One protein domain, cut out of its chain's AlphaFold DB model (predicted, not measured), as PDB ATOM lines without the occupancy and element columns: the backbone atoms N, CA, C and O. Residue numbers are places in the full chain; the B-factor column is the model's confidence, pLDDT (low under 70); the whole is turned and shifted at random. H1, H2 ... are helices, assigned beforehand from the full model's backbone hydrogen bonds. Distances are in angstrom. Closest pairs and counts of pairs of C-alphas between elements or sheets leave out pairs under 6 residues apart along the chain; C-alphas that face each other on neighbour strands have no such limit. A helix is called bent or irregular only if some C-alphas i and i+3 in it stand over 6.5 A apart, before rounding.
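AT A GLANCE: This is residues 2 to 74 of the 74 residues of the protein "Phosphatidylglycerophosphatase A" of bacterium (UniProt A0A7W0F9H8). A rod built along one long helix, H4: the short H1 packs side by side with it, H2 crosses it at a steep tilt and also touches H1, and the small H3 folds back on H4 near its first residues in a helical hairpin. The printed part has 73 residues with four named helices, in the order H1, H2, H3, H4, and no named strand; the class is all helix. It is compact, with a radius of gyration of the C-alphas of 12.5 A, and spans 42 by 20 by 17 A.

IN THESE COORDINATES: H1, residues 2 to 10, begins at C-alpha 2 (11.311, 44.345, 47.016) and is 12.4 A long. H2, residues 18 to 34, is 24.3 A long. H3, residues 39 to 44, is 10.9 A long; it is neither bent nor irregular, but only just: C-alphas 41 and 44 are 6.5 A apart. H4, residues 49 to 73, runs 36.0 A to C-alpha 73 (-15.516, 41.780, 33.486).

HOW THE PARTS SIT: H4 is the hub, touching the three other helices. H1 touches it at a shallow tilt of 23 degrees, the same way; their closest C-alphas, of Ser 10 and Gly 59, are 4.2 A apart. H2 touches H4 at a steep tilt of 42 degrees, opposite ways, with the C-alphas of Phe 31 and Ala 58 closest at 5.4 A. H2 touches H1 with residues 24 to 28 alone, at a steep tilt of 51 degrees, opposite ways; the closest C-alphas, of Thr 24 and Ser 10, are 6.5 A apart. The hairpin of H3 and H4 has a shallow tilt of 20 degrees, opposite ways; H4 touches H3 with residues 50 to 58 alone, the C-alphas of Gly 50 and Glu 43 being closest at 5.0 A. H3 is apart from H1 and H2. Every O i to N i+4 pair is within hydrogen-bond range in H1, H2 and H4; in H3 0 of 2 are, beside 2 of 3 O i to N i+3 pairs.

THE WHOLE: The C-alphas farthest apart, of Ala 46 and Phe 74, are 42.2 A apart. The printed part has no cut; the links H2 to H3 and H3 to H4 are tight, and H1 to H2 is short. The mean pLDDT of the printed part is 82.5, with residues 35 to 50 under 70.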
ATOM      1  N   ASP A   2      12.542  44.738  46.323       79.19
ATOM      2  CA  ASP A   2      11.311  44.345  47.016       79.19
ATOM      3  C   ASP A   2      10.031  44.846  46.310       79.19
ATOM      4  O   ASP A   2       9.213  44.025  45.894       79.19
ATOM      5  N   GLU A   3       9.944  46.142  45.978       83.94
ATOM      6  CA  GLU A   3       8.774  46.717  45.283       83.94
ATOM      7  C   GLU A   3       8.524  46.089  43.897       83.94
ATOM      8  O   GLU A   3       7.383  45.912  43.466       83.94
ATOM      9  N   ILE A   4       9.600  45.733  43.182       87.69
ATOM     10  CA  ILE A   4       9.509  45.090  41.864       87.69
ATOM     11  C   ILE A   4       8.973  43.668  42.027       87.69
ATOM     12  O   ILE A   4       8.136  43.241  41.236       87.69
ATOM     13  N   MET A   5       9.416  42.940  43.056       88.00
ATOM     14  CA  MET A   5       8.903  41.602  43.357       88.00
ATOM     15  C   MET A   5       7.426  41.654  43.753       88.00
ATOM     16  O   MET A   5       6.626  40.905  43.193       88.00
ATOM     17  N   GLY A   6       7.042  42.584  44.630       90.00
ATOM     18  CA  GLY A   6       5.644  42.810  44.999       90.00
ATOM     19  C   GLY A   6       4.762  43.154  43.793       90.00
ATOM     20  O   GLY A   6       3.680  42.588  43.627       90.00
ATOM     21  N   PHE A   7       5.255  44.001  42.884       92.38
ATOM     22  CA  PHE A   7       4.540  44.339  41.654       92.38
ATOM     23  C   PHE A   7       4.434  43.165  40.664       92.38
ATOM     24  O   PHE A   7       3.400  42.965  40.027       92.38
ATOM     25  N   LEU A   8       5.479  42.347  40.529       92.69
ATOM     26  CA  LEU A   8       5.419  41.146  39.689       92.69
ATOM     27  C   LEU A   8       4.376  40.151  40.209       92.69
ATOM     28  O   LEU A   8       3.655  39.547  39.413       92.69
ATOM     29  N   ILE A   9       4.265  40.018  41.534       93.38
ATOM     30  CA  ILE A   9       3.244  39.194  42.188       93.38
ATOM     31  C   ILE A   9       1.852  39.787  41.960       93.38
ATOM     32  O   ILE A   9       0.934  39.053  41.597       93.38
ATOM     33  N   SER A  10       1.683  41.105  42.102       94.25
ATOM     34  CA  SER A  10       0.382  41.745  41.880       94.25
ATOM     35  C   SER A  10      -0.118  41.592  40.444       94.25
ATOM     36  O   SER A  10      -1.311  41.373  40.231       94.25
ATOM     37  N   ALA A  11       0.782  41.617  39.460       94.12
ATOM     38  CA  ALA A  11       0.463  41.439  38.044       94.12
ATOM     39  C   ALA A  11       0.402  39.970  37.579       94.12
ATOM     40  O   ALA A  11       0.128  39.712  36.401       94.12
ATOM     41  N   ALA A  12       0.654  38.997  38.460       94.31
ATOM     42  CA  ALA A  12       0.670  37.585  38.097       94.31
ATOM     43  C   ALA A  12      -0.700  37.121  37.572       94.31
ATOM     44  O   ALA A  12      -1.734  37.357  38.186       94.31
ATOM     45  N   PHE A  13      -0.727  36.444  36.421       93.19
ATOM     46  CA  PHE A  13      -1.964  35.926  35.813       93.19
ATOM     47  C   PHE A  13      -3.052  36.982  35.521       93.19
ATOM     48  O   PHE A  13      -4.196  36.619  35.258       93.19
ATOM     49  N   ILE A  14      -2.711  38.275  35.531       92.88
ATOM     50  CA  ILE A  14      -3.593  39.352  35.076       92.88
ATOM     51  C   ILE A  14      -3.354  39.575  33.574       92.88
ATOM     52  O   ILE A  14      -2.194  39.602  33.141       92.88
ATOM     53  N   PRO A  15      -4.407  39.736  32.746       91.69
ATOM     54  CA  PRO A  15      -4.225  40.047  31.335       91.69
ATOM     55  C   PRO A  15      -3.399  41.327  31.162       91.69
ATOM     56  O   PRO A  15      -3.646  42.353  31.794       91.69
ATOM     57  N   LYS A  16      -2.398  41.276  30.279       91.56
ATOM     58  CA  LYS A  16      -1.382  42.331  30.116       91.56
ATOM     59  C   LYS A  16      -1.879  43.496  29.252       91.56
ATOM     60  O   LYS A  16      -1.173  43.974  28.369       91.56
ATOM     61  N   THR A  17      -3.117  43.927  29.473       92.81
ATOM     62  CA  THR A  17      -3.661  45.130  28.839       92.81
ATOM     63  C   THR A  17      -3.171  46.366  29.585       92.81
ATOM     64  O   THR A  17      -2.928  46.314  30.793       92.81
ATOM     65  N   PHE A  18      -3.036  47.494  28.881       91.56
ATOM     66  CA  PHE A  18      -2.558  48.742  29.484       91.56
ATOM     67  C   PHE A  18      -3.381  49.133  30.723       91.56
ATOM     68  O   PHE A  18      -2.816  49.414  31.776       91.56
ATOM     69  N   TRP A  19      -4.711  49.054  30.630       92.19
ATOM     70  CA  TRP A  19      -5.621  49.405  31.724       92.19
ATOM     71  C   TRP A  19      -5.508  48.476  32.935       92.19
ATOM     72  O   TRP A  19      -5.555  48.948  34.070       92.19
ATOM     73  N   MET A  20      -5.325  47.172  32.717       91.75
ATOM     74  CA  MET A  20      -5.160  46.217  33.815       91.75
ATOM     75  C   MET A  20      -3.811  46.370  34.500       91.75
ATOM     76  O   MET A  20      -3.756  46.433  35.717       91.75
ATOM     77  N   ILE A  21      -2.723  46.508  33.742       93.88
ATOM     78  CA  ILE A  21      -1.395  46.736  34.324       93.88
ATOM     79  C   ILE A  21      -1.370  48.057  35.105       93.88
ATOM     80  O   ILE A  21      -0.845  48.106  36.216       93.88
ATOM     81  N   PHE A  22      -1.976  49.116  34.559       94.62
ATOM     82  CA  PHE A  22      -2.036  50.423  35.209       94.62
ATOM     83  C   PHE A  22      -2.873  50.402  36.496       94.62
ATOM     84  O   PHE A  22      -2.441  50.927  37.522       94.62
ATOM     85  N   SER A  23      -4.043  49.756  36.476       93.56
ATOM     86  CA  SER A  23      -4.870  49.595  37.681       93.56
ATOM     87  C   SER A  23      -4.191  48.714  38.733       93.56
ATOM     88  O   SER A  23      -4.140  49.113  39.895       93.56
ATOM     89  N   THR A  24      -3.577  47.594  38.336       94.50
ATOM     90  CA  THR A  24      -2.753  46.754  39.219       94.50
ATOM     91  C   THR A  24      -1.640  47.563  39.884       94.50
ATOM     92  O   THR A  24      -1.444  47.449  41.091       94.50
ATOM     93  N   PHE A  25      -0.937  48.416  39.132       94.50
ATOM     94  CA  PHE A  25       0.124  49.269  39.672       94.50
ATOM     95  C   PHE A  25      -0.397  50.252  40.728       94.50
ATOM     96  O   PHE A  25       0.183  50.355  41.808       94.50
ATOM     97  N   ILE A  26      -1.507  50.942  40.446       94.25
ATOM     98  CA  ILE A  26      -2.107  51.894  41.391       94.25
ATOM     99  C   ILE A  26      -2.544  51.181  42.672       94.25
ATOM    100  O   ILE A  26      -2.226  51.640  43.768       94.25
ATOM    101  N   ILE A  27      -3.254  50.059  42.544       91.69
ATOM    102  CA  ILE A  27      -3.770  49.311  43.694       91.69
ATOM    103  C   ILE A  27      -2.613  48.771  44.539       91.69
ATOM    104  O   ILE A  27      -2.617  48.951  45.756       91.69
ATOM    105  N   PHE A  28      -1.590  48.198  43.900       93.31
ATOM    106  CA  PHE A  28      -0.374  47.757  44.578       93.31
ATOM    107  C   PHE A  28       0.272  48.896  45.365       93.31
ATOM    108  O   PHE A  28       0.546  48.732  46.550       93.31
ATOM    109  N   ARG A  29       0.430  50.077  44.752       90.88
ATOM    110  CA  ARG A  29       1.069  51.223  45.412       90.88
ATOM    111  C   ARG A  29       0.268  51.744  46.603       90.88
ATOM    112  O   ARG A  29       0.850  52.223  47.572       90.88
ATOM    113  N   ILE A  30      -1.057  51.634  46.549       88.31
ATOM    114  CA  ILE A  30      -1.932  51.965  47.675       88.31
ATOM    115  C   ILE A  30      -1.722  50.973  48.828       88.31
ATOM    116  O   ILE A  30      -1.595  51.410  49.969       88.31
ATOM    117  N   PHE A  31      -1.653  49.665  48.561       85.25
ATOM    118  CA  PHE A  31      -1.447  48.654  49.609       85.25
ATOM    119  C   PHE A  31      -0.048  48.694  50.224       85.25
ATOM    120  O   PHE A  31       0.078  48.624  51.446       85.25
ATOM    121  N   ASP A  32       0.965  48.863  49.382       83.25
ATOM    122  CA  ASP A  32       2.361  49.048  49.765       83.25
ATOM    123  C   ASP A  32       2.556  50.318  50.624       83.25
ATOM    124  O   ASP A  32       3.194  50.285  51.676       83.25
ATOM    125  N   GLY A  33       1.904  51.431  50.256       79.62
ATOM    126  CA  GLY A  33       1.990  52.698  50.991       79.62
ATOM    127  C   GLY A  33       1.142  52.777  52.269       79.62
ATOM    128  O   GLY A  33       1.568  53.385  53.250       79.62
ATOM    129  N   LEU A  34      -0.063  52.188  52.287       73.12
ATOM    130  CA  LEU A  34      -0.962  52.250  53.451       73.12
ATOM    131  C   LEU A  34      -0.566  51.296  54.577       73.12
ATOM    132  O   LEU A  34      -0.998  51.515  55.711       73.12
ATOM    133  N   LYS A  35       0.191  50.233  54.272       64.50
ATOM    134  CA  LYS A  35       0.607  49.186  55.222       64.50
ATOM    135  C   LYS A  35      -0.471  48.851  56.269       64.50
ATOM    136  O   LYS A  35      -0.234  49.003  57.475       64.50
ATOM    137  N   PRO A  36      -1.691  48.443  55.861       62.50
ATOM    138  CA  PRO A  36      -2.730  48.068  56.813       62.50
ATOM    139  C   PRO A  36      -2.210  47.002  57.793       62.50
ATOM    140  O   PRO A  36      -1.460  46.104  57.419       62.50
ATOM    141  N   LYS A  37      -2.629  47.100  59.063       51.28
ATOM    142  CA  LYS A  37      -2.078  46.363  60.221       51.28
ATOM    143  C   LYS A  37      -1.831  44.838  60.082       51.28
ATOM    144  O   LYS A  37      -0.955  44.386  60.813       51.28
ATOM    145  N   PRO A  38      -2.478  44.031  59.211       55.03
ATOM    146  CA  PRO A  38      -2.026  42.651  58.974       55.03
ATOM    147  C   PRO A  38      -0.636  42.529  58.319       55.03
ATOM    148  O   PRO A  38       0.015  41.510  58.518       55.03
ATOM    149  N   ILE A  39      -0.155  43.544  57.590       53.81
ATOM    150  CA  ILE A  39       1.168  43.533  56.931       53.81
ATOM    151  C   ILE A  39       2.305  43.674  57.958       53.81
ATOM    152  O   ILE A  39       3.289  42.949  57.897       53.81
ATOM    153  N   ARG A  40       2.107  44.469  59.021       56.66
ATOM    154  CA  ARG A  40       3.104  44.666  60.096       56.66
ATOM    155  C   ARG A  40       3.435  43.422  60.934       56.66
ATOM    156  O   ARG A  40       4.329  43.493  61.770       56.66
ATOM    157  N   LEU A  41       2.763  42.282  60.744       55.41
ATOM    158  CA  LEU A  41       3.150  41.038  61.428       55.41
ATOM    159  C   LEU A  41       4.520  40.512  60.964       55.41
ATOM    160  O   LEU A  41       5.186  39.820  61.735       55.41
ATOM    161  N   ALA A  42       4.954  40.861  59.747       55.12
ATOM    162  CA  ALA A  42       6.247  40.456  59.199       55.12
ATOM    163  C   ALA A  42       7.433  41.304  59.709       55.12
ATOM    164  O   ALA A  42       8.577  40.877  59.560       55.12
ATOM    165  N   GLU A  43       7.187  42.434  60.395       53.72
ATOM    166  CA  GLU A  43       8.243  43.277  61.000       53.72
ATOM    167  C   GLU A  43       9.037  42.551  62.106       53.72
ATOM    168  O   GLU A  43      10.130  42.982  62.463       53.72
ATOM    169  N   ASN A  44       8.531  41.429  62.635       56.28
ATOM    170  CA  ASN A  44       9.256  40.609  63.614       56.28
ATOM    171  C   ASN A  44      10.327  39.695  62.987       56.28
ATOM    172  O   ASN A  44      11.047  39.008  63.716       56.28
ATOM    173  N   LEU A  45      10.447  39.659  61.655       60.00
ATOM    174  CA  LEU A  45      11.531  38.955  60.973       60.00
ATOM    175  C   LEU A  45      12.781  39.842  60.972       60.00
ATOM    176  O   LEU A  45      12.787  40.937  60.417       60.00
ATOM    177  N   ALA A  46      13.858  39.371  61.604       54.12
ATOM    178  CA  ALA A  46      15.107  40.120  61.692       54.12
ATOM    179  C   ALA A  46      15.713  40.407  60.297       54.12
ATOM    180  O   ALA A  46      15.963  39.489  59.513       54.12
ATOM    181  N   GLY A  47      16.015  41.680  60.013       64.38
ATOM    182  CA  GLY A  47      16.735  42.132  58.811       64.38
ATOM    183  C   GLY A  47      15.843  42.570  57.637       64.38
ATOM    184  O   GLY A  47      14.646  42.784  57.791       64.38
ATOM    185  N   GLY A  48      16.428  42.710  56.438       63.75
ATOM    186  CA  GLY A  48      15.732  43.173  55.217       63.75
ATOM    187  C   GLY A  48      14.609  42.255  54.704       63.75
ATOM    188  O   GLY A  48      13.865  42.635  53.807       63.75
ATOM    189  N   TRP A  49      14.447  41.070  55.298       66.88
ATOM    190  CA  TRP A  49      13.380  40.118  54.976       66.88
ATOM    191  C   TRP A  49      11.981  40.631  55.331       66.88
ATOM    192  O   TRP A  49      11.033  40.289  54.630       66.88
ATOM    193  N   GLY A  50      11.848  41.462  56.372       68.25
ATOM    194  CA  GLY A  50      10.558  42.051  56.751       68.25
ATOM    195  C   GLY A  50      10.003  42.991  55.676       68.25
ATOM    196  O   GLY A  50       8.825  42.927  55.353       68.25
ATOM    197  N   ILE A  51      10.876  43.785  55.045       70.94
ATOM    198  CA  ILE A  51      10.494  44.723  53.976       70.94
ATOM    199  C   ILE A  51      10.039  43.951  52.733       70.94
ATOM    200  O   ILE A  51       8.983  44.232  52.181       70.94
ATOM    201  N   MET A  52      10.780  42.915  52.333       78.62
ATOM    202  CA  MET A  52      10.388  42.102  51.179       78.62
ATOM    203  C   MET A  52       9.095  41.313  51.431       78.62
ATOM    204  O   MET A  52       8.291  41.136  50.520       78.62
ATOM    205  N   ALA A  53       8.876  40.841  52.661       78.25
ATOM    206  CA  ALA A  53       7.645  40.155  53.037       78.25
ATOM    207  C   ALA A  53       6.423  41.089  52.994       78.25
ATOM    208  O   ALA A  53       5.372  40.667  52.508       78.25
ATOM    209  N   ASP A  54       6.562  42.346  53.434       79.69
ATOM    210  CA  ASP A  54       5.501  43.357  53.336       79.69
ATOM    211  C   ASP A  54       5.049  43.553  51.876       79.69
ATOM    212  O   ASP A  54       3.854  43.459  51.570       79.69
ATOM    213  N   ASP A  55       6.008  43.740  50.966       83.25
ATOM    214  CA  ASP A  55       5.761  43.990  49.541       83.25
ATOM    215  C   ASP A  55       5.131  42.770  48.851       83.25
ATOM    216  O   ASP A  55       4.238  42.899  48.007       83.25
ATOM    217  N   VAL A  56       5.545  41.557  49.238       86.50
ATOM    218  CA  VAL A  56       4.950  40.296  48.769       86.50
ATOM    219  C   VAL A  56       3.488  40.194  49.196       86.50
ATOM    220  O   VAL A  56       2.632  39.865  48.373       86.50
ATOM    221  N   VAL A  57       3.175  40.496  50.459       86.31
ATOM    222  CA  VAL A  57       1.797  40.446  50.970       86.31
ATOM    223  C   VAL A  57       0.927  41.482  50.259       86.31
ATOM    224  O   VAL A  57      -0.160  41.137  49.786       86.31
ATOM    225  N   ALA A  58       1.406  42.719  50.104       89.06
ATOM    226  CA  ALA A  58       0.719  43.749  49.322       89.06
ATOM    227  C   ALA A  58       0.484  43.304  47.864       89.06
ATOM    228  O   ALA A  58      -0.599  43.516  47.302       89.06
ATOM    229  N   GLY A  59       1.467  42.617  47.274       92.19
ATOM    230  CA  GLY A  59       1.378  42.006  45.952       92.19
ATOM    231  C   GLY A  59       0.254  40.973  45.849       92.19
ATOM    232  O   GLY A  59      -0.592  41.068  44.959       92.19
ATOM    233  N   VAL A  60       0.190  40.025  46.787       92.00
ATOM    234  CA  VAL A  60      -0.839  38.969  46.820       92.00
ATOM    235  C   VAL A  60      -2.242  39.555  46.979       92.00
ATOM    236  O   VAL A  60      -3.150  39.174  46.241       92.00
ATOM    237  N   PHE A  61      -2.436  40.511  47.894       90.12
ATOM    238  CA  PHE A  61      -3.738  41.163  48.080       90.12
ATOM    239  C   PHE A  61      -4.205  41.881  46.814       90.12
ATOM    240  O   PHE A  61      -5.355  41.730  46.398       90.12
ATOM    241  N   THR A  62      -3.297  42.618  46.175       93.94
ATOM    242  CA  THR A  62      -3.587  43.291  44.906       93.94
ATOM    243  C   THR A  62      -3.971  42.284  43.829       93.94
ATOM    244  O   THR A  62      -4.941  42.501  43.103       93.94
ATOM    245  N   ASN A  63      -3.251  41.162  43.749       95.56
ATOM    246  CA  ASN A  63      -3.531  40.126  42.768       95.56
ATOM    247  C   ASN A  63      -4.937  39.543  42.936       95.56
ATOM    248  O   ASN A  63      -5.687  39.483  41.968       95.56
ATOM    249  N   ILE A  64      -5.327  39.188  44.163       94.06
ATOM    250  CA  ILE A  64      -6.659  38.640  44.463       94.06
ATOM    251  C   ILE A  64      -7.759  39.614  44.029       94.06
ATOM    252  O   ILE A  64      -8.729  39.210  43.388       94.06
ATOM    253  N   ILE A  65      -7.600  40.905  44.332       92.25
ATOM    254  CA  ILE A  65      -8.564  41.939  43.933       92.25
ATOM    255  C   ILE A  65      -8.663  42.019  42.410       92.25
ATOM    256  O   ILE A  65      -9.764  42.006  41.859       92.25
ATOM    257  N   MET A  66      -7.524  42.053  41.719       94.69
ATOM    258  CA  MET A  66      -7.499  42.128  40.262       94.69
ATOM    259  C   MET A  66      -8.052  40.864  39.602       94.69
ATOM    260  O   MET A  66      -8.743  40.975  38.596       94.69
ATOM    261  N   GLN A  67      -7.843  39.681  40.182       93.94
ATOM    262  CA  GLN A  67      -8.457  38.437  39.714       93.94
ATOM    263  C   GLN A  67      -9.983  38.483  39.827       93.94
ATOM    264  O   GLN A  67     -10.675  38.105  38.888       93.94
ATOM    265  N   ILE A  68     -10.527  39.012  40.929       92.81
ATOM    266  CA  ILE A  68     -11.979  39.206  41.074       92.81
ATOM    267  C   ILE A  68     -12.507  40.156  39.994       92.81
ATOM    268  O   ILE A  68     -13.559  39.891  39.416       92.81
ATOM    269  N   VAL A  69     -11.782  41.239  39.696       91.06
ATOM    270  CA  VAL A  69     -12.139  42.172  38.616       91.06
ATOM    271  C   VAL A  69     -12.108  41.460  37.264       91.06
ATOM    272  O   VAL A  69     -13.087  41.516  36.528       91.06
ATOM    273  N   VAL A  70     -11.033  40.739  36.944       91.44
ATOM    274  CA  VAL A  70     -10.922  39.985  35.687       91.44
ATOM    275  C   VAL A  70     -12.089  39.006  35.549       91.44
ATOM    276  O   VAL A  70     -12.798  39.073  34.556       91.44
ATOM    277  N   LEU A  71     -12.372  38.198  36.574       91.50
ATOM    278  CA  LEU A  71     -13.474  37.225  36.576       91.50
ATOM    279  C   LEU A  71     -14.873  37.844  36.435       91.50
ATOM    280  O   LEU A  71     -15.828  37.133  36.132       91.50
ATOM    281  N   ARG A  72     -15.041  39.135  36.747       88.00
ATOM    282  CA  ARG A  72     -16.343  39.817  36.676       88.00
ATOM    283  C   ARG A  72     -16.564  40.550  35.356       88.00
ATOM    284  O   ARG A  72     -17.713  40.825  35.021       88.00
ATOM    285  N   PHE A  73     -15.486  40.910  34.664       80.56
ATOM    286  CA  PHE A  73     -15.516  41.780  33.486       80.56
ATOM    287  C   PHE A  73     -15.003  41.106  32.201       80.56
ATOM    288  O   PHE A  73     -15.124  41.712  31.136       80.56
ATOM    289  N   PHE A  74     -14.456  39.889  32.285       72.38
ATOM    290  CA  PHE A  74     -14.028  39.033  31.171       72.38
ATOM    291  C   PHE A  74     -14.691  37.660  31.281       72.38
ATOM    292  O   PHE A  74     -14.975  37.080  30.210       72.38
TER     293      PHE A  74